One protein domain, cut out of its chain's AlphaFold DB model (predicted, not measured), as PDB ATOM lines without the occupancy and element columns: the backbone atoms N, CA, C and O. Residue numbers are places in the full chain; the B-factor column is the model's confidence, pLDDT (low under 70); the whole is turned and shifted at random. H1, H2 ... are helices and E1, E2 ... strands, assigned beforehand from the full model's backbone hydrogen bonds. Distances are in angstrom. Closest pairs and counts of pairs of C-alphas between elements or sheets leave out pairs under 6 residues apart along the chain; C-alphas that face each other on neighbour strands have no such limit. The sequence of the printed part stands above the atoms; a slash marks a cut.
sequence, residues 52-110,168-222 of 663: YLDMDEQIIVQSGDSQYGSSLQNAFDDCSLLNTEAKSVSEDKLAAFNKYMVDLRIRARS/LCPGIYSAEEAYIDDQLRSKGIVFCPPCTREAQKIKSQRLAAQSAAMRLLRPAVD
ATOM      1  N   TYR A  52     -12.325 -38.843 -20.499       81.75
ATOM      2  CA  TYR A  52     -12.803 -37.710 -19.711       81.75
ATOM      3  C   TYR A  52     -14.133 -38.054 -19.037       81.75
ATOM      4  O   TYR A  52     -15.008 -38.673 -19.646       81.75
ATOM      5  N   LEU A  53     -14.278 -37.628 -17.785       84.31
ATOM      6  CA  LEU A  53     -15.565 -37.677 -17.110       84.31
ATOM      7  C   LEU A  53     -16.433 -36.551 -17.651       84.31
ATOM      8  O   LEU A  53     -16.156 -35.371 -17.416       84.31
ATOM      9  N   ASP A  54     -17.468 -36.932 -18.385       83.69
ATOM     10  CA  ASP A  54     -18.518 -36.009 -18.772       83.69
ATOM     11  C   ASP A  54     -19.422 -35.778 -17.558       83.69
ATOM     12  O   ASP A  54     -20.139 -36.666 -17.102       83.69
ATOM     13  N   MET A  55     -19.356 -34.575 -16.993       85.19
ATOM     14  CA  MET A  55     -20.136 -34.220 -15.805       85.19
ATOM     15  C   MET A  55     -21.649 -34.202 -16.081       85.19
ATOM     16  O   MET A  55     -22.440 -34.314 -15.138       85.19
ATOM     17  N   ASP A  56     -22.045 -34.134 -17.356       84.81
ATOM     18  CA  ASP A  56     -23.433 -34.225 -17.808       84.81
ATOM     19  C   ASP A  56     -23.876 -35.676 -18.093       84.81
ATOM     20  O   ASP A  56     -25.069 -35.922 -18.329       84.81
ATOM     21  N   GLU A  57     -22.954 -36.650 -18.004       88.81
ATOM     22  CA  GLU A  57     -23.249 -38.074 -18.168       88.81
ATOM     23  C   GLU A  57     -24.362 -38.498 -17.206       88.81
ATOM     24  O   GLU A  57     -24.340 -38.212 -16.005       88.81
ATOM     25  N   GLN A  58     -25.367 -39.182 -17.752       91.19
ATOM     26  CA  GLN A  58     -26.516 -39.635 -16.983       91.19
ATOM     27  C   GLN A  58     -26.203 -40.962 -16.294       91.19
ATOM     28  O   GLN A  58     -26.045 -41.993 -16.947       91.19
ATOM     29  N   ILE A  59     -26.211 -40.954 -14.963       91.88
ATOM     30  CA  ILE A  59     -26.212 -42.165 -14.148       91.88
ATOM     31  C   ILE A  59     -27.649 -42.582 -13.820       91.88
ATOM     32  O   ILE A  59     -28.518 -41.755 -13.531       91.88
ATOM     33  N   ILE A  60     -27.912 -43.887 -13.861       92.00
ATOM     34  CA  ILE A  60     -29.240 -44.443 -13.582       92.00
ATOM     35  C   ILE A  60     -29.382 -44.666 -12.078       92.00
ATOM     36  O   ILE A  60     -28.695 -45.511 -11.499       92.00
ATOM     37  N   VAL A  61     -30.315 -43.949 -11.455       92.62
ATOM     38  CA  VAL A  61     -30.678 -44.126 -10.047       92.62
ATOM     39  C   VAL A  61     -31.916 -45.016  -9.954       92.62
ATOM     40  O   VAL A  61     -32.939 -44.745 -10.585       92.62
ATOM     41  N   GLN A  62     -31.825 -46.088  -9.166       89.31
ATOM     42  CA  GLN A  62     -32.947 -46.979  -8.860       89.31
ATOM     43  C   GLN A  62     -33.567 -46.548  -7.533       89.31
ATOM     44  O   GLN A  62     -32.865 -46.543  -6.532       89.31
ATOM     45  N   SER A  63     -34.856 -46.202  -7.521       87.62
ATOM     46  CA  SER A  63     -35.577 -45.851  -6.292       87.62
ATOM     47  C   SER A  63     -36.914 -46.584  -6.235       87.62
ATOM     48  O   SER A  63     -37.858 -46.268  -6.971       87.62
ATOM     49  N   GLY A  64     -36.975 -47.619  -5.392       86.50
ATOM     50  CA  GLY A  64     -38.074 -48.588  -5.387       86.50
ATOM     51  C   GLY A  64     -38.236 -49.259  -6.755       86.50
ATOM     52  O   GLY A  64     -37.267 -49.751  -7.325       86.50
ATOM     53  N   ASP A  65     -39.453 -49.224  -7.300       86.75
ATOM     54  CA  ASP A  65     -39.767 -49.760  -8.635       86.75
ATOM     55  C   ASP A  65     -39.526 -48.747  -9.775       86.75
ATOM     56  O   ASP A  65     -39.787 -49.041 -10.942       86.75
ATOM     57  N   SER A  66     -39.051 -47.537  -9.456       87.56
ATOM     58  CA  SER A  66     -38.822 -46.461 -10.428       87.56
ATOM     59  C   SER A  66     -37.338 -46.277 -10.752       87.56
ATOM     60  O   SER A  66     -36.462 -46.518  -9.919       87.56
ATOM     61  N   GLN A  67     -37.050 -45.833 -11.979       91.25
ATOM     62  CA  GLN A  67     -35.708 -45.453 -12.419       91.25
ATOM     63  C   GLN A  67     -35.740 -44.042 -12.994       91.25
ATOM     64  O   GLN A  67     -36.658 -43.695 -13.738       91.25
ATOM     65  N   TYR A  68     -34.733 -43.241 -12.657       92.25
ATOM     66  CA  TYR A  68     -34.549 -41.909 -13.224       92.25
ATOM     67  C   TYR A  68     -33.066 -41.619 -13.466       92.25
ATOM     68  O   TYR A  68     -32.190 -42.221 -12.842       92.25
ATOM     69  N   GLY A  69     -32.791 -40.712 -14.404       90.31
ATOM     70  CA  GLY A  69     -31.442 -40.225 -14.682       90.31
ATOM     71  C   GLY A  69     -31.055 -39.093 -13.735       90.31
ATOM     72  O   GLY A  69     -31.853 -38.187 -13.488       90.31
ATOM     73  N   SER A  70     -29.835 -39.148 -13.210       91.06
ATOM     74  CA  SER A  70     -29.166 -38.024 -12.554       91.06
ATOM     75  C   SER A  70     -27.867 -37.745 -13.294       91.06
ATOM     76  O   SER A  70     -27.193 -38.689 -13.694       91.06
ATOM     77  N   SER A  71     -27.472 -36.481 -13.442       92.31
ATOM     78  CA  SER A  71     -26.129 -36.180 -13.945       92.31
ATOM     79  C   SER A  71     -25.062 -36.646 -12.952       92.31
ATOM     80  O   SER A  71     -25.302 -36.698 -11.736       92.31
ATOM     81  N   LEU A  72     -23.874 -36.953 -13.469       90.19
ATOM     82  CA  LEU A  72     -22.704 -37.290 -12.668       90.19
ATOM     83  C   LEU A  72     -22.318 -36.137 -11.726       90.19
ATOM     84  O   LEU A  72     -22.026 -36.379 -10.556       90.19
ATOM     85  N   GLN A  73     -22.419 -34.888 -12.189       89.88
ATOM     86  CA  GLN A  73     -22.241 -33.689 -11.361       89.88
ATOM     87  C   GLN A  73     -23.140 -33.704 -10.115       89.88
ATOM     88  O   GLN A  73     -22.659 -33.541  -8.994       89.88
ATOM     89  N   ASN A  74     -24.441 -33.952 -10.295       90.12
ATOM     90  CA  ASN A  74     -25.382 -34.010  -9.176       90.12
ATOM     91  C   ASN A  74     -25.051 -35.172  -8.235       90.12
ATOM     92  O   ASN A  74     -25.181 -35.037  -7.023       90.12
ATOM     93  N   ALA A  75     -24.586 -36.300  -8.777       91.56
ATOM     94  CA  ALA A  75     -24.171 -37.443  -7.974       91.56
ATOM     95  C   ALA A  75     -22.986 -37.103  -7.056       91.56
ATOM     96  O   ALA A  75     -23.009 -37.473  -5.880       91.56
ATOM     97  N   PHE A  76     -21.995 -36.360  -7.562       91.38
ATOM     98  CA  PHE A  76     -20.897 -35.833  -6.751       91.38
ATOM     99  C   PHE A  76     -21.401 -34.896  -5.652       91.38
ATOM    100  O   PHE A  76     -21.041 -35.076  -4.490       91.38
ATOM    101  N   ASP A  77     -22.257 -33.931  -5.991       89.25
ATOM    102  CA  ASP A  77     -22.766 -32.950  -5.029       89.25
ATOM    103  C   ASP A  77     -23.636 -33.598  -3.934       89.25
ATOM    104  O   ASP A  77     -23.468 -33.310  -2.745       89.25
ATOM    105  N   ASP A  78     -24.512 -34.535  -4.310       88.94
ATOM    106  CA  ASP A  78     -25.399 -35.262  -3.395       88.94
ATOM    107  C   ASP A  78     -24.639 -36.235  -2.472       88.94
ATOM    108  O   ASP A  78     -25.079 -36.508  -1.351       88.94
ATOM    109  N   CYS A  79     -23.503 -36.774  -2.931       89.25
ATOM    110  CA  CYS A  79     -22.675 -37.715  -2.169       89.25
ATOM    111  C   CYS A  79     -21.484 -37.046  -1.456       89.25
ATOM    112  O   CYS A  79     -20.780 -37.706  -0.679       89.25
ATOM    113  N   SER A  80     -21.251 -35.750  -1.689       86.06
ATOM    114  CA  SER A  80     -20.201 -34.972  -1.034       86.06
ATOM    115  C   SER A  80     -20.584 -34.633   0.406       86.06
ATOM    116  O   SER A  80     -21.635 -34.057   0.681       86.06
ATOM    117  N   LEU A  81     -19.675 -34.918   1.342       82.12
ATOM    118  CA  LEU A  81     -19.828 -34.508   2.743       82.12
ATOM    119  C   LEU A  81     -19.438 -33.041   2.990       82.12
ATOM    120  O   LEU A  81     -19.585 -32.566   4.114       82.12
ATOM    121  N   LEU A  82     -18.934 -32.333   1.972       76.88
ATOM    122  CA  LEU A  82     -18.743 -30.881   2.029       76.88
ATOM    123  C   LEU A  82     -20.082 -30.150   1.872       76.88
ATOM    124  O   LEU A  82     -20.289 -29.106   2.486       76.88
ATOM    125  N   ASN A  83     -20.995 -30.726   1.083       73.25
ATOM    126  CA  ASN A  83     -22.283 -30.123   0.740       73.25
ATOM    127  C   ASN A  83     -23.472 -30.761   1.474       73.25
ATOM    128  O   ASN A  83     -24.483 -30.094   1.694       73.25
ATOM    129  N   THR A  84     -23.352 -32.030   1.873       76.31
ATOM    130  CA  THR A  84     -24.464 -32.833   2.395       76.31
ATOM    131  C   THR A  84     -24.117 -33.437   3.756       76.31
ATOM    132  O   THR A  84     -23.040 -33.996   3.961       76.31
ATOM    133  N   GLU A  85     -25.045 -33.374   4.718       81.06
ATOM    134  CA  GLU A  85     -24.855 -34.058   5.998       81.06
ATOM    135  C   GLU A  85     -24.827 -35.582   5.799       81.06
ATOM    136  O   GLU A  85     -25.621 -36.151   5.052       81.06
ATOM    137  N   ALA A  86     -23.981 -36.294   6.547       79.25
ATOM    138  CA  ALA A  86     -23.862 -37.753   6.436       79.25
ATOM    139  C   ALA A  86     -25.190 -38.523   6.611       79.25
ATOM    140  O   ALA A  86     -25.323 -39.649   6.141       79.25
ATOM    141  N   LYS A  87     -26.172 -37.937   7.310       81.00
ATOM    142  CA  LYS A  87     -27.512 -38.521   7.511       81.00
ATOM    143  C   LYS A  87     -28.436 -38.354   6.310       81.00
ATOM    144  O   LYS A  87     -29.403 -39.099   6.211       81.00
ATOM    145  N   SER A  88     -28.185 -37.354   5.469       83.94
ATOM    146  CA  SER A  88     -29.037 -37.000   4.334       83.94
ATOM    147  C   SER A  88     -28.561 -37.595   3.012       83.94
ATOM    148  O   SER A  88     -29.255 -37.442   2.012       83.94
ATOM    149  N   VAL A  89     -27.418 -38.290   2.995       84.44
ATOM    150  CA  VAL A  89     -26.957 -39.016   1.805       84.44
ATOM    151  C   VAL A  89     -27.966 -40.117   1.475       84.44
ATOM    152  O   VAL A  89     -28.196 -41.032   2.269       84.44
ATOM    153  N   SER A  90     -28.590 -40.008   0.303       89.19
ATOM    154  CA  SER A  90     -29.551 -40.992  -0.197       89.19
ATOM    155  C   SER A  90     -28.839 -42.298  -0.544       89.19
ATOM    156  O   SER A  90     -27.869 -42.293  -1.299       89.19
ATOM    157  N   GLU A  91     -29.343 -43.416  -0.017       91.56
ATOM    158  CA  GLU A  91     -28.798 -44.752  -0.284       91.56
ATOM    159  C   GLU A  91     -28.857 -45.101  -1.777       91.56
ATOM    160  O   GLU A  91     -27.860 -45.550  -2.330       91.56
ATOM    161  N   ASP A  92     -29.973 -44.798  -2.448       93.06
ATOM    162  CA  ASP A  92     -30.175 -45.035  -3.883       93.06
ATOM    163  C   ASP A  92     -29.187 -44.238  -4.751       93.06
ATOM    164  O   ASP A  92     -28.570 -44.776  -5.675       93.06
ATOM    165  N   LYS A  93     -29.006 -42.945  -4.441       92.50
ATOM    166  CA  LYS A  93     -28.059 -42.080  -5.163       92.50
ATOM    167  C   LYS A  93     -26.619 -42.522  -4.929       92.50
ATOM    168  O   LYS A  93     -25.852 -42.631  -5.884       92.50
ATOM    169  N   LEU A  94     -26.272 -42.840  -3.680       94.12
ATOM    170  CA  LEU A  94     -24.956 -43.365  -3.336       94.12
ATOM    171  C   LEU A  94     -24.701 -44.713  -4.017       94.12
ATOM    172  O   LEU A  94     -23.596 -44.946  -4.489       94.12
ATOM    173  N   ALA A  95     -25.713 -45.577  -4.129       95.44
ATOM    174  CA  ALA A  95     -25.601 -46.853  -4.822       95.44
ATOM    175  C   ALA A  95     -25.259 -46.678  -6.306       95.44
ATOM    176  O   ALA A  95     -24.367 -47.357  -6.818       95.44
ATOM    177  N   ALA A  96     -25.949 -45.763  -6.992       95.06
ATOM    178  CA  ALA A  96     -25.683 -45.444  -8.393       95.06
ATOM    179  C   ALA A  96     -24.285 -44.835  -8.578       95.06
ATOM    180  O   ALA A  96     -23.521 -45.282  -9.435       95.06
ATOM    181  N   PHE A  97     -23.918 -43.878  -7.723       95.50
ATOM    182  CA  PHE A  97     -22.602 -43.247  -7.738       95.50
ATOM    183  C   PHE A  97     -21.473 -44.257  -7.485       95.50
ATOM    184  O   PHE A  97     -20.504 -44.322  -8.236       95.50
ATOM    185  N   ASN A  98     -21.626 -45.124  -6.485       96.00
ATOM    186  CA  ASN A  98     -20.666 -46.177  -6.165       96.00
ATOM    187  C   ASN A  98     -20.476 -47.175  -7.314       96.00
ATOM    188  O   ASN A  98     -19.343 -47.576  -7.569       96.00
ATOM    189  N   LYS A  99     -21.553 -47.568  -8.010       95.94
ATOM    190  CA  LYS A  99     -21.474 -48.443  -9.193       95.94
ATOM    191  C   LYS A  99     -20.655 -47.801 -10.311       95.94
ATOM    192  O   LYS A  99     -19.779 -48.443 -10.878       95.94
ATOM    193  N   TYR A 100     -20.896 -46.522 -10.582       95.19
ATOM    194  CA  TYR A 100     -20.127 -45.782 -11.578       95.19
ATOM    195  C   TYR A 100     -18.639 -45.701 -11.195       95.19
ATOM    196  O   TYR A 100     -17.746 -46.037 -11.978       95.19
ATOM    197  N   MET A 101     -18.361 -45.318  -9.949       94.88
ATOM    198  CA  MET A 101     -16.998 -45.081  -9.475       94.88
ATOM    199  C   MET A 101     -16.187 -46.370  -9.308       94.88
ATOM    200  O   MET A 101     -14.983 -46.359  -9.574       94.88
ATOM    201  N   VAL A 102     -16.810 -47.496  -8.937       94.94
ATOM    202  CA  VAL A 102     -16.109 -48.788  -8.878       94.94
ATOM    203  C   VAL A 102     -15.719 -49.284 -10.269       94.94
ATOM    204  O   VAL A 102     -14.625 -49.820 -10.441       94.94
ATOM    205  N   ASP A 103     -16.551 -49.050 -11.287       93.44
ATOM    206  CA  ASP A 103     -16.210 -49.408 -12.662       93.44
ATOM    207  C   ASP A 103     -15.034 -48.580 -13.183       93.44
ATOM    208  O   ASP A 103     -14.136 -49.122 -13.832       93.44
ATOM    209  N   LEU A 104     -14.980 -47.288 -12.843       92.50
ATOM    210  CA  LEU A 104     -13.813 -46.450 -13.116       92.50
ATOM    211  C   LEU A 104     -12.561 -46.960 -12.383       92.50
ATOM    212  O   LEU A 104     -11.516 -47.127 -13.006       92.50
ATOM    213  N   ARG A 105     -12.673 -47.281 -11.087       92.06
ATOM    214  CA  ARG A 105     -11.570 -47.818 -10.266       92.06
ATOM    215  C   ARG A 105     -11.020 -49.140 -10.810       92.06
ATOM    216  O   ARG A 105      -9.809 -49.361 -10.817       92.06
ATOM    217  N   ILE A 106     -11.895 -50.056 -11.232       92.50
ATOM    218  CA  ILE A 106     -11.497 -51.340 -11.825       92.50
ATOM    219  C   ILE A 106     -10.756 -51.102 -13.139       92.50
ATOM    220  O   ILE A 106      -9.675 -51.662 -13.319       92.50
ATOM    221  N   ARG A 107     -11.292 -50.244 -14.019       93.56
ATOM    222  CA  ARG A 107     -10.635 -49.898 -15.286       93.56
ATOM    223  C   ARG A 107      -9.254 -49.295 -15.058       93.56
ATOM    224  O   ARG A 107      -8.304 -49.775 -15.667       93.56
ATOM    225  N   ALA A 108      -9.136 -48.332 -14.143       93.25
ATOM    226  CA  ALA A 108      -7.872 -47.667 -13.832       93.25
ATOM    227  C   ALA A 108      -6.784 -48.645 -13.359       93.25
ATOM    228  O   ALA A 108      -5.666 -48.592 -13.853       93.25
ATOM    229  N   ARG A 109      -7.108 -49.614 -12.488       90.88
ATOM    230  CA  ARG A 109      -6.130 -50.633 -12.048       90.88
ATOM    231  C   ARG A 109      -5.649 -51.556 -13.166       90.88
ATOM    232  O   ARG A 109      -4.539 -52.072 -13.087       90.88
ATOM    233  N   SER A 110      -6.493 -51.811 -14.162       91.50
ATOM    234  CA  SER A 110      -6.135 -52.629 -15.329       91.50
ATOM    235  C   SER A 110      -5.526 -51.827 -16.478       91.50
ATOM    236  O   SER A 110      -5.127 -52.420 -17.479       91.50
ATOM    237  N   LEU A 168     -14.897 -38.877  11.228       77.88
ATOM    238  CA  LEU A 168     -13.685 -39.401  11.879       77.88
ATOM    239  C   LEU A 168     -13.371 -40.882  11.616       77.88
ATOM    240  O   LEU A 168     -12.382 -41.399  12.136       77.88
ATOM    241  N   CYS A 169     -14.170 -41.586  10.811       83.06
ATOM    242  CA  CYS A 169     -13.775 -42.910  10.357       83.06
ATOM    243  C   CYS A 169     -12.600 -42.768   9.371       83.06
ATOM    244  O   CYS A 169     -12.732 -42.025   8.396       83.06
ATOM    245  N   PRO A 170     -11.487 -43.503   9.562       74.94
ATOM    246  CA  PRO A 170     -10.323 -43.419   8.675       74.94
ATOM    247  C   PRO A 170     -10.592 -43.970   7.264       74.94
ATOM    248  O   PRO A 170      -9.739 -43.864   6.392       74.94
ATOM    249  N   GLY A 171     -11.775 -44.547   7.026       79.75
ATOM    250  CA  GLY A 171     -12.124 -45.189   5.766       79.75
ATOM    251  C   GLY A 171     -11.528 -46.587   5.644       79.75
ATOM    252  O   GLY A 171     -11.167 -47.225   6.637       79.75
ATOM    253  N   ILE A 172     -11.490 -47.080   4.411       80.81
ATOM    254  CA  ILE A 172     -10.911 -48.367   4.053       80.81
ATOM    255  C   ILE A 172      -9.885 -48.152   2.950       80.81
ATOM    256  O   ILE A 172     -10.200 -47.654   1.870       80.81
ATOM    257  N   TYR A 173      -8.680 -48.618   3.244       70.19
ATOM    258  CA  TYR A 173      -7.600 -48.866   2.306       70.19
ATOM    259  C   TYR A 173      -7.241 -50.337   2.507       70.19
ATOM    260  O   TYR A 173      -6.766 -50.692   3.584       70.19
ATOM    261  N   SER A 174      -7.640 -51.236   1.605       58.91
ATOM    262  CA  SER A 174      -7.692 -52.667   1.948       58.91
ATOM    263  C   SER A 174      -7.146 -53.581   0.867       58.91
ATOM    264  O   SER A 174      -7.432 -53.393  -0.304       58.91
ATOM    265  N   ALA A 175      -6.471 -54.641   1.318       56.97
ATOM    266  CA  ALA A 175      -6.108 -55.843   0.567       56.97
ATOM    267  C   ALA A 175      -7.321 -56.673   0.076       56.97
ATOM    268  O   ALA A 175      -7.152 -57.640  -0.660       56.97
ATOM    269  N   GLU A 176      -8.544 -56.310   0.476       68.44
ATOM    270  CA  GLU A 176      -9.815 -56.941   0.086       68.44
ATOM    271  C   GLU A 176     -10.505 -56.208  -1.083       68.44
ATOM    272  O   GLU A 176     -11.727 -56.298  -1.224       68.44
ATOM    273  N   GLU A 177      -9.755 -55.454  -1.902       79.06
ATOM    274  CA  GLU A 177     -10.317 -54.604  -2.966       79.06
ATOM    275  C   GLU A 177     -11.324 -55.354  -3.837       79.06
ATOM    276  O   GLU A 177     -12.449 -54.894  -3.990       79.06
ATOM    277  N   ALA A 178     -10.967 -56.551  -4.313       85.38
ATOM    278  CA  ALA A 178     -11.811 -57.339  -5.209       85.38
ATOM    279  C   ALA A 178     -13.190 -57.659  -4.608       85.38
ATOM    280  O   ALA A 178     -14.207 -57.508  -5.278       85.38
ATOM    281  N   TYR A 179     -13.248 -58.041  -3.328       89.75
ATOM    282  CA  TYR A 179     -14.521 -58.355  -2.675       89.75
ATOM    283  C   TYR A 179     -15.396 -57.110  -2.514       89.75
ATOM    284  O   TYR A 179     -16.600 -57.155  -2.767       89.75
ATOM    285  N   ILE A 180     -14.802 -55.993  -2.084       91.56
ATOM    286  CA  ILE A 180     -15.539 -54.739  -1.913       91.56
ATOM    287  C   ILE A 180     -16.029 -54.232  -3.268       91.56
ATOM    288  O   ILE A 180     -17.182 -53.818  -3.378       91.56
ATOM    289  N   ASP A 181     -15.190 -54.315  -4.295       93.06
ATOM    290  CA  ASP A 181     -15.532 -53.871  -5.636       93.06
ATOM    291  C   ASP A 181     -16.664 -54.716  -6.239       93.06
ATOM    292  O   ASP A 181     -17.608 -54.159  -6.793       93.06
ATOM    293  N   ASP A 182     -16.655 -56.038  -6.040       93.94
ATOM    294  CA  ASP A 182     -17.756 -56.918  -6.448       93.94
ATOM    295  C   ASP A 182     -19.071 -56.560  -5.738       93.94
ATOM    296  O   ASP A 182     -20.148 -56.567  -6.348       93.94
ATOM    297  N   GLN A 183     -19.016 -56.210  -4.449       94.69
ATOM    298  CA  GLN A 183     -20.202 -55.758  -3.714       94.69
ATOM    299  C   GLN A 183     -20.693 -54.389  -4.209       94.69
ATOM    300  O   GLN A 183     -21.898 -54.218  -4.398       94.69
ATOM    301  N   LEU A 184     -19.800 -53.427  -4.460       94.94
ATOM    302  CA  LEU A 184     -20.170 -52.117  -5.004       94.94
ATOM    303  C   LEU A 184     -20.730 -52.243  -6.423       94.94
ATOM    304  O   LEU A 184     -21.750 -51.636  -6.725       94.94
ATOM    305  N   ARG A 185     -20.148 -53.091  -7.273       94.88
ATOM    306  CA  ARG A 185     -20.631 -53.317  -8.639       94.88
ATOM    307  C   ARG A 185     -22.010 -53.975  -8.646       94.88
ATOM    308  O   ARG A 185     -22.902 -53.547  -9.375       94.88
ATOM    309  N   SER A 186     -22.214 -54.995  -7.811       94.69
ATOM    310  CA  SER A 186     -23.487 -55.728  -7.758       94.69
ATOM    311  C   SER A 186     -24.600 -54.952  -7.047       94.69
ATOM    312  O   SER A 186     -25.712 -54.845  -7.567       94.69
ATOM    313  N   LYS A 187     -24.320 -54.389  -5.867       94.31
ATOM    314  CA  LYS A 187     -25.331 -53.778  -4.987       94.31
ATOM    315  C   LYS A 187     -25.282 -52.257  -4.961       94.31
ATOM    316  O   LYS A 187     -26.288 -51.636  -4.651       94.31
ATOM    317  N   GLY A 188     -24.138 -51.647  -5.258       94.12
ATOM    318  CA  GLY A 188     -23.902 -50.207  -5.090       94.12
ATOM    319  C   GLY A 188     -23.628 -49.788  -3.648       94.12
ATOM    320  O   GLY A 188     -23.100 -48.712  -3.413       94.12
ATOM    321  N   ILE A 189     -23.913 -50.630  -2.659       93.38
ATOM    322  CA  ILE A 189     -23.767 -50.278  -1.246       93.38
ATOM    323  C   ILE A 189     -22.917 -51.299  -0.511       93.38
ATOM    324  O   ILE A 189     -23.094 -52.512  -0.638       93.38
ATOM    325  N   VAL A 190     -22.000 -50.786   0.303       93.62
ATOM    326  CA  VAL A 190     -21.176 -51.579   1.211       93.62
ATOM    327  C   VAL A 190     -21.099 -50.843   2.536       93.62
ATOM    328  O   VAL A 190     -20.812 -49.649   2.579       93.62
ATOM    329  N   PHE A 191     -21.347 -51.556   3.633       91.62
ATOM    330  CA  PHE A 191     -21.145 -51.004   4.964       91.62
ATOM    331  C   PHE A 191     -19.672 -51.089   5.359       91.62
ATOM    332  O   PHE A 191     -19.021 -52.118   5.190       91.62
ATOM    333  N   CYS A 192     -19.168 -50.022   5.968       90.81
ATOM    334  CA  CYS A 192     -17.843 -49.946   6.556       90.81
ATOM    335  C   CYS A 192     -17.674 -51.045   7.626       90.81
ATOM    336  O   CYS A 192     -18.352 -50.985   8.662       90.81
ATOM    337  N   PRO A 193     -16.783 -52.041   7.438       88.88
ATOM    338  CA  PRO A 193     -16.613 -53.138   8.384       88.88
ATOM    339  C   PRO A 193     -16.191 -52.671   9.786       88.88
ATOM    340  O   PRO A 193     -16.807 -53.135  10.748       88.88
ATOM    341  N   PRO A 194     -15.232 -51.730   9.959       87.81
ATOM    342  CA  PRO A 194     -14.920 -51.166  11.274       87.81
ATOM    343  C   PRO A 194     -16.140 -50.582  11.996       87.81
ATOM    344  O   PRO A 194     -16.439 -50.985  13.120       87.81
ATOM    345  N   CYS A 195     -16.890 -49.689  11.342       87.56
ATOM    346  CA  CYS A 195     -18.055 -49.050  11.955       87.56
ATOM    347  C   CYS A 195     -19.209 -50.032  12.185       87.56
ATOM    348  O   CYS A 195     -19.971 -49.877  13.136       87.56
ATOM    349  N   THR A 196     -19.343 -51.051  11.334       88.31
ATOM    350  CA  THR A 196     -20.362 -52.099  11.483       88.31
ATOM    351  C   THR A 196     -20.080 -52.970  12.701       88.31
ATOM    352  O   THR A 196     -20.986 -53.209  13.498       88.31
ATOM    353  N   ARG A 197     -18.820 -53.377  12.903       87.25
ATOM    354  CA  ARG A 197     -18.402 -54.118  14.101       87.25
ATOM    355  C   ARG A 197     -18.615 -53.305  15.375       87.25
ATOM    356  O   ARG A 197     -19.062 -53.855  16.375       87.25
ATOM    357  N   GLU A 198     -18.330 -52.004  15.344       84.25
ATOM    358  CA  GLU A 198     -18.543 -51.141  16.510       84.25
ATOM    359  C   GLU A 198     -20.035 -50.964  16.824       84.25
ATOM    360  O   GLU A 198     -20.449 -51.090  17.974       84.25
ATOM    361  N   ALA A 199     -20.874 -50.787  15.801       83.50
ATOM    362  CA  ALA A 199     -22.320 -50.693  15.976       83.50
ATOM    363  C   ALA A 199     -22.938 -51.969  16.570       83.50
ATOM    364  O   ALA A 199     -23.877 -51.880  17.359       83.50
ATOM    365  N   GLN A 200     -22.401 -53.148  16.243       81.50
ATOM    366  CA  GLN A 200     -22.856 -54.426  16.808       81.50
ATOM    367  C   GLN A 200     -22.580 -54.558  18.314       81.50
ATOM    368  O   GLN A 200     -23.278 -55.306  18.997       81.50
ATOM    369  N   LYS A 201     -21.606 -53.816  18.860       81.31
ATOM    370  CA  LYS A 201     -21.339 -53.783  20.309       81.31
ATOM    371  C   LYS A 201     -22.381 -52.961  21.078       81.31
ATOM    372  O   LYS A 201     -22.521 -53.121  22.292       81.31
ATOM    373  N   ILE A 202     -23.126 -52.089  20.398       76.12
ATOM    374  CA  ILE A 202     -24.147 -51.240  21.013       76.12
ATOM    375  C   ILE A 202     -25.408 -52.081  21.259       76.12
ATOM    376  O   ILE A 202     -26.118 -52.454  20.332       76.12
ATOM    377  N   LYS A 203     -25.737 -52.340  22.534       63.81
ATOM    378  CA  LYS A 203     -26.906 -53.160  22.934       63.81
ATOM    379  C   LYS A 203     -28.265 -52.591  22.490       63.81
ATOM    380  O   LYS A 203     -29.257 -53.312  22.477       63.81
ATOM    381  N   SER A 204     -28.332 -51.305  22.139       72.06
ATOM    382  CA  SER A 204     -29.552 -50.647  21.661       72.06
ATOM    383  C   SER A 204     -29.680 -50.752  20.140       72.06
ATOM    384  O   SER A 204     -29.070 -49.981  19.396       72.06
ATOM    385  N   GLN A 205     -30.543 -51.659  19.675       62.72
ATOM    386  CA  GLN A 205     -30.854 -51.832  18.248       62.72
ATOM    387  C   GLN A 205     -31.384 -50.543  17.588       62.72
ATOM    388  O   GLN A 205     -31.120 -50.293  16.415       62.72
ATOM    389  N   ARG A 206     -32.068 -49.673  18.348       58.28
ATOM    390  CA  ARG A 206     -32.617 -48.404  17.841       58.28
ATOM    391  C   ARG A 206     -31.528 -47.385  17.479       58.28
ATOM    392  O   ARG A 206     -31.643 -46.719  16.456       58.28
ATOM    393  N   LEU A 207     -30.460 -47.293  18.275       59.72
ATOM    394  CA  LEU A 207     -29.313 -46.417  17.986       59.72
ATOM    395  C   LEU A 207     -28.432 -46.984  16.855       59.72
ATOM    396  O   LEU A 207     -27.887 -46.234  16.045       59.72
ATOM    397  N   ALA A 208     -28.346 -48.314  16.755       61.47
ATOM    398  CA  ALA A 208     -27.632 -48.992  15.675       61.47
ATOM    399  C   ALA A 208     -28.328 -48.838  14.305       61.47
ATOM    400  O   ALA A 208     -27.639 -48.731  13.285       61.47
ATOM    401  N   ALA A 209     -29.666 -48.785  14.270       62.50
ATOM    402  CA  ALA A 209     -30.448 -48.575  13.047       62.50
ATOM    403  C   ALA A 209     -30.406 -47.116  12.554       62.50
ATOM    404  O   ALA A 209     -30.225 -46.877  11.365       62.50
ATOM    405  N   GLN A 210     -30.474 -46.133  13.462       61.75
ATOM    406  CA  GLN A 210     -30.421 -44.699  13.115       61.75
ATOM    407  C   GLN A 210     -29.079 -44.239  12.513       61.75
ATOM    408  O   GLN A 210     -28.996 -43.140  11.976       61.75
ATOM    409  N   SER A 211     -28.035 -45.068  12.592       67.25
ATOM    410  CA  SER A 211     -26.694 -44.793  12.055       67.25
ATOM    411  C   SER A 211     -26.340 -45.632  10.820       67.25
ATOM    412  O   SER A 211     -25.199 -45.584  10.375       67.25
ATOM    413  N   ALA A 212     -27.273 -46.407  10.251       77.62
ATOM    414  CA  ALA A 212     -26.970 -47.310   9.137       77.62
ATOM    415  C   ALA A 212     -26.444 -46.574   7.891       77.62
ATOM    416  O   ALA A 212     -25.361 -46.914   7.423       77.62
ATOM    417  N   ALA A 213     -27.133 -45.520   7.437       77.75
ATOM    418  CA  ALA A 213     -26.712 -44.715   6.284       77.75
ATOM    419  C   ALA A 213     -25.335 -44.059   6.486       77.75
ATOM    420  O   ALA A 213     -24.511 -44.022   5.579       77.75
ATOM    421  N   MET A 214     -25.022 -43.637   7.717       85.31
ATOM    422  CA  MET A 214     -23.702 -43.085   8.027       85.31
ATOM    423  C   MET A 214     -22.584 -44.120   7.900       85.31
ATOM    424  O   MET A 214     -21.433 -43.757   7.716       85.31
ATOM    425  N   ARG A 215     -22.875 -45.417   8.022       90.38
ATOM    426  CA  ARG A 215     -21.856 -46.467   7.913       90.38
ATOM    427  C   ARG A 215     -21.600 -46.904   6.476       90.38
ATOM    428  O   ARG A 215     -20.805 -47.821   6.287       90.38
ATOM    429  N   LEU A 216     -22.270 -46.318   5.488       92.12
ATOM    430  CA  LEU A 216     -22.046 -46.648   4.087       92.12
ATOM    431  C   LEU A 216     -20.676 -46.143   3.630       92.12
ATOM    432  O   LEU A 216     -20.188 -45.104   4.082       92.12
ATOM    433  N   LEU A 217     -20.044 -46.925   2.763       92.88
ATOM    434  CA  LEU A 217     -18.830 -46.542   2.064       92.88
ATOM    435  C   LEU A 217     -19.171 -45.738   0.815       92.88
ATOM    436  O   LEU A 217     -20.128 -46.047   0.103       92.88
ATOM    437  N   ARG A 218     -18.330 -44.745   0.546       92.94
ATOM    438  CA  ARG A 218     -18.331 -43.920  -0.656       92.94
ATOM    439  C   ARG A 218     -16.901 -43.752  -1.183       92.94
ATOM    440  O   ARG A 218     -15.967 -43.812  -0.379       92.94
ATOM    441  N   PRO A 219     -16.707 -43.480  -2.479       93.06
ATOM    442  CA  PRO A 219     -15.448 -43.004  -3.034       93.06
ATOM    443  C   PRO A 219     -14.886 -41.838  -2.229       93.06
ATOM    444  O   PRO A 219     -15.625 -40.927  -1.839       93.06
ATOM    445  N   ALA A 220     -13.579 -41.845  -1.985       91.75
ATOM    446  CA  ALA A 220     -12.869 -40.742  -1.348       91.75
ATOM    447  C   ALA A 220     -12.572 -39.605  -2.341       91.75
ATOM    448  O   ALA A 220     -11.475 -39.052  -2.328       91.75
ATOM    449  N   VAL A 221     -13.547 -39.279  -3.189       91.38
ATOM    450  CA  VAL A 221     -13.453 -38.285  -4.261       91.38
ATOM    451  C   VAL A 221     -14.441 -37.149  -3.989       91.38
ATOM    452  O   VAL A 221     -15.521 -37.385  -3.433       91.38
ATOM    453  N   ASP A 222     -14.048 -35.933  -4.349       89.44
ATOM    454  CA  ASP A 222     -14.859 -34.717  -4.335       89.44
ATOM    455  C   ASP A 222     -14.395 -33.786  -5.465       89.44
ATOM    456  O   ASP A 222     -13.203 -33.661  -5.699       89.44
TER     457      ASP A 222
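Overview. This is residues 52 to 110 and 168 to 222 of the 663 residues of the protein "Eukaryotic translation initiation factor 3 subunit B" of Rhizoctonia solani (UniProt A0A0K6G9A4). The long helix H2 forms the middle of the main body: the hairpin of E1 and E2 packs on it through E1, H1 and H3 pack on it too, and E3 passes near it. H4 and H5 make an arm reaching away from this body, with residues 201 to 206 sticking out. The printed part has 114 residues with five named helices and three named strands, in the order E1, E2, H1, H2, H3, H4, H5, E3; the class is mixed, and the one sheet, E1 - E2, is antiparallel. The whole is compact, with a radius of gyration of the C-alphas of 14.6 A and spans of 46 by 32 by 29 A.

Arrangement. E1, residues 58 to 63, and E2, residues 66 to 71, form an antiparallel hairpin; N 59 and O 70, 2.8 A apart, are within hydrogen-bond range. The closest C-alphas of E1 and H2, residues 91 to 110, are those of Val 61 and Ala 96, 5.4 A apart. H1, residues 72 to 79, touches residues 93 to 97 of H2 alone, at a steep tilt of 62 degrees, opposite ways; the closest C-alphas, of Ala 75 and Phe 97, are 6.0 A apart. H3, residues 177 to 187, touches H2 at a steep tilt of 41 degrees, opposite ways, closest at the C-alphas of Lys 99 and Arg 185, 5.0 A. E3, residues 217 to 221, pairs with no named strand; its closest C-alpha pair with H2 is Arg 218 and Asn 98, 6.4 A. H4, residues 193 to 201, and H5, residues 205 to 209, are close but not clearly touching, closest at the C-alphas of Ala 199 and Ala 208, 5.6 A. Each O i to N i+4 pair is within hydrogen-bond range in H1, H2, H3 and H5, and 4 of 5 in H4.

Along the chain. E1 begins at C-alpha 58 (-26.516, -39.635, -16.983), and E3 ends at C-alpha 221 (-13.453, -38.285, -4.261). From first to last C-alpha, H2 measures 28.3 A, E2 16.7 A, E1 15.3 A and H3 15.2 A.

Size, cuts and confidence. The C-alphas farthest apart, of Tyr 52 and Lys 203, are 47.5 A apart. Residues 111 to 167 are not printed, and C-alphas 110 and 168 are 31.2 A apart across the cut. The link from H1 to H2 is long. Confidence is low, under 70, at residues 174 to 176, 203 and 205 to 211.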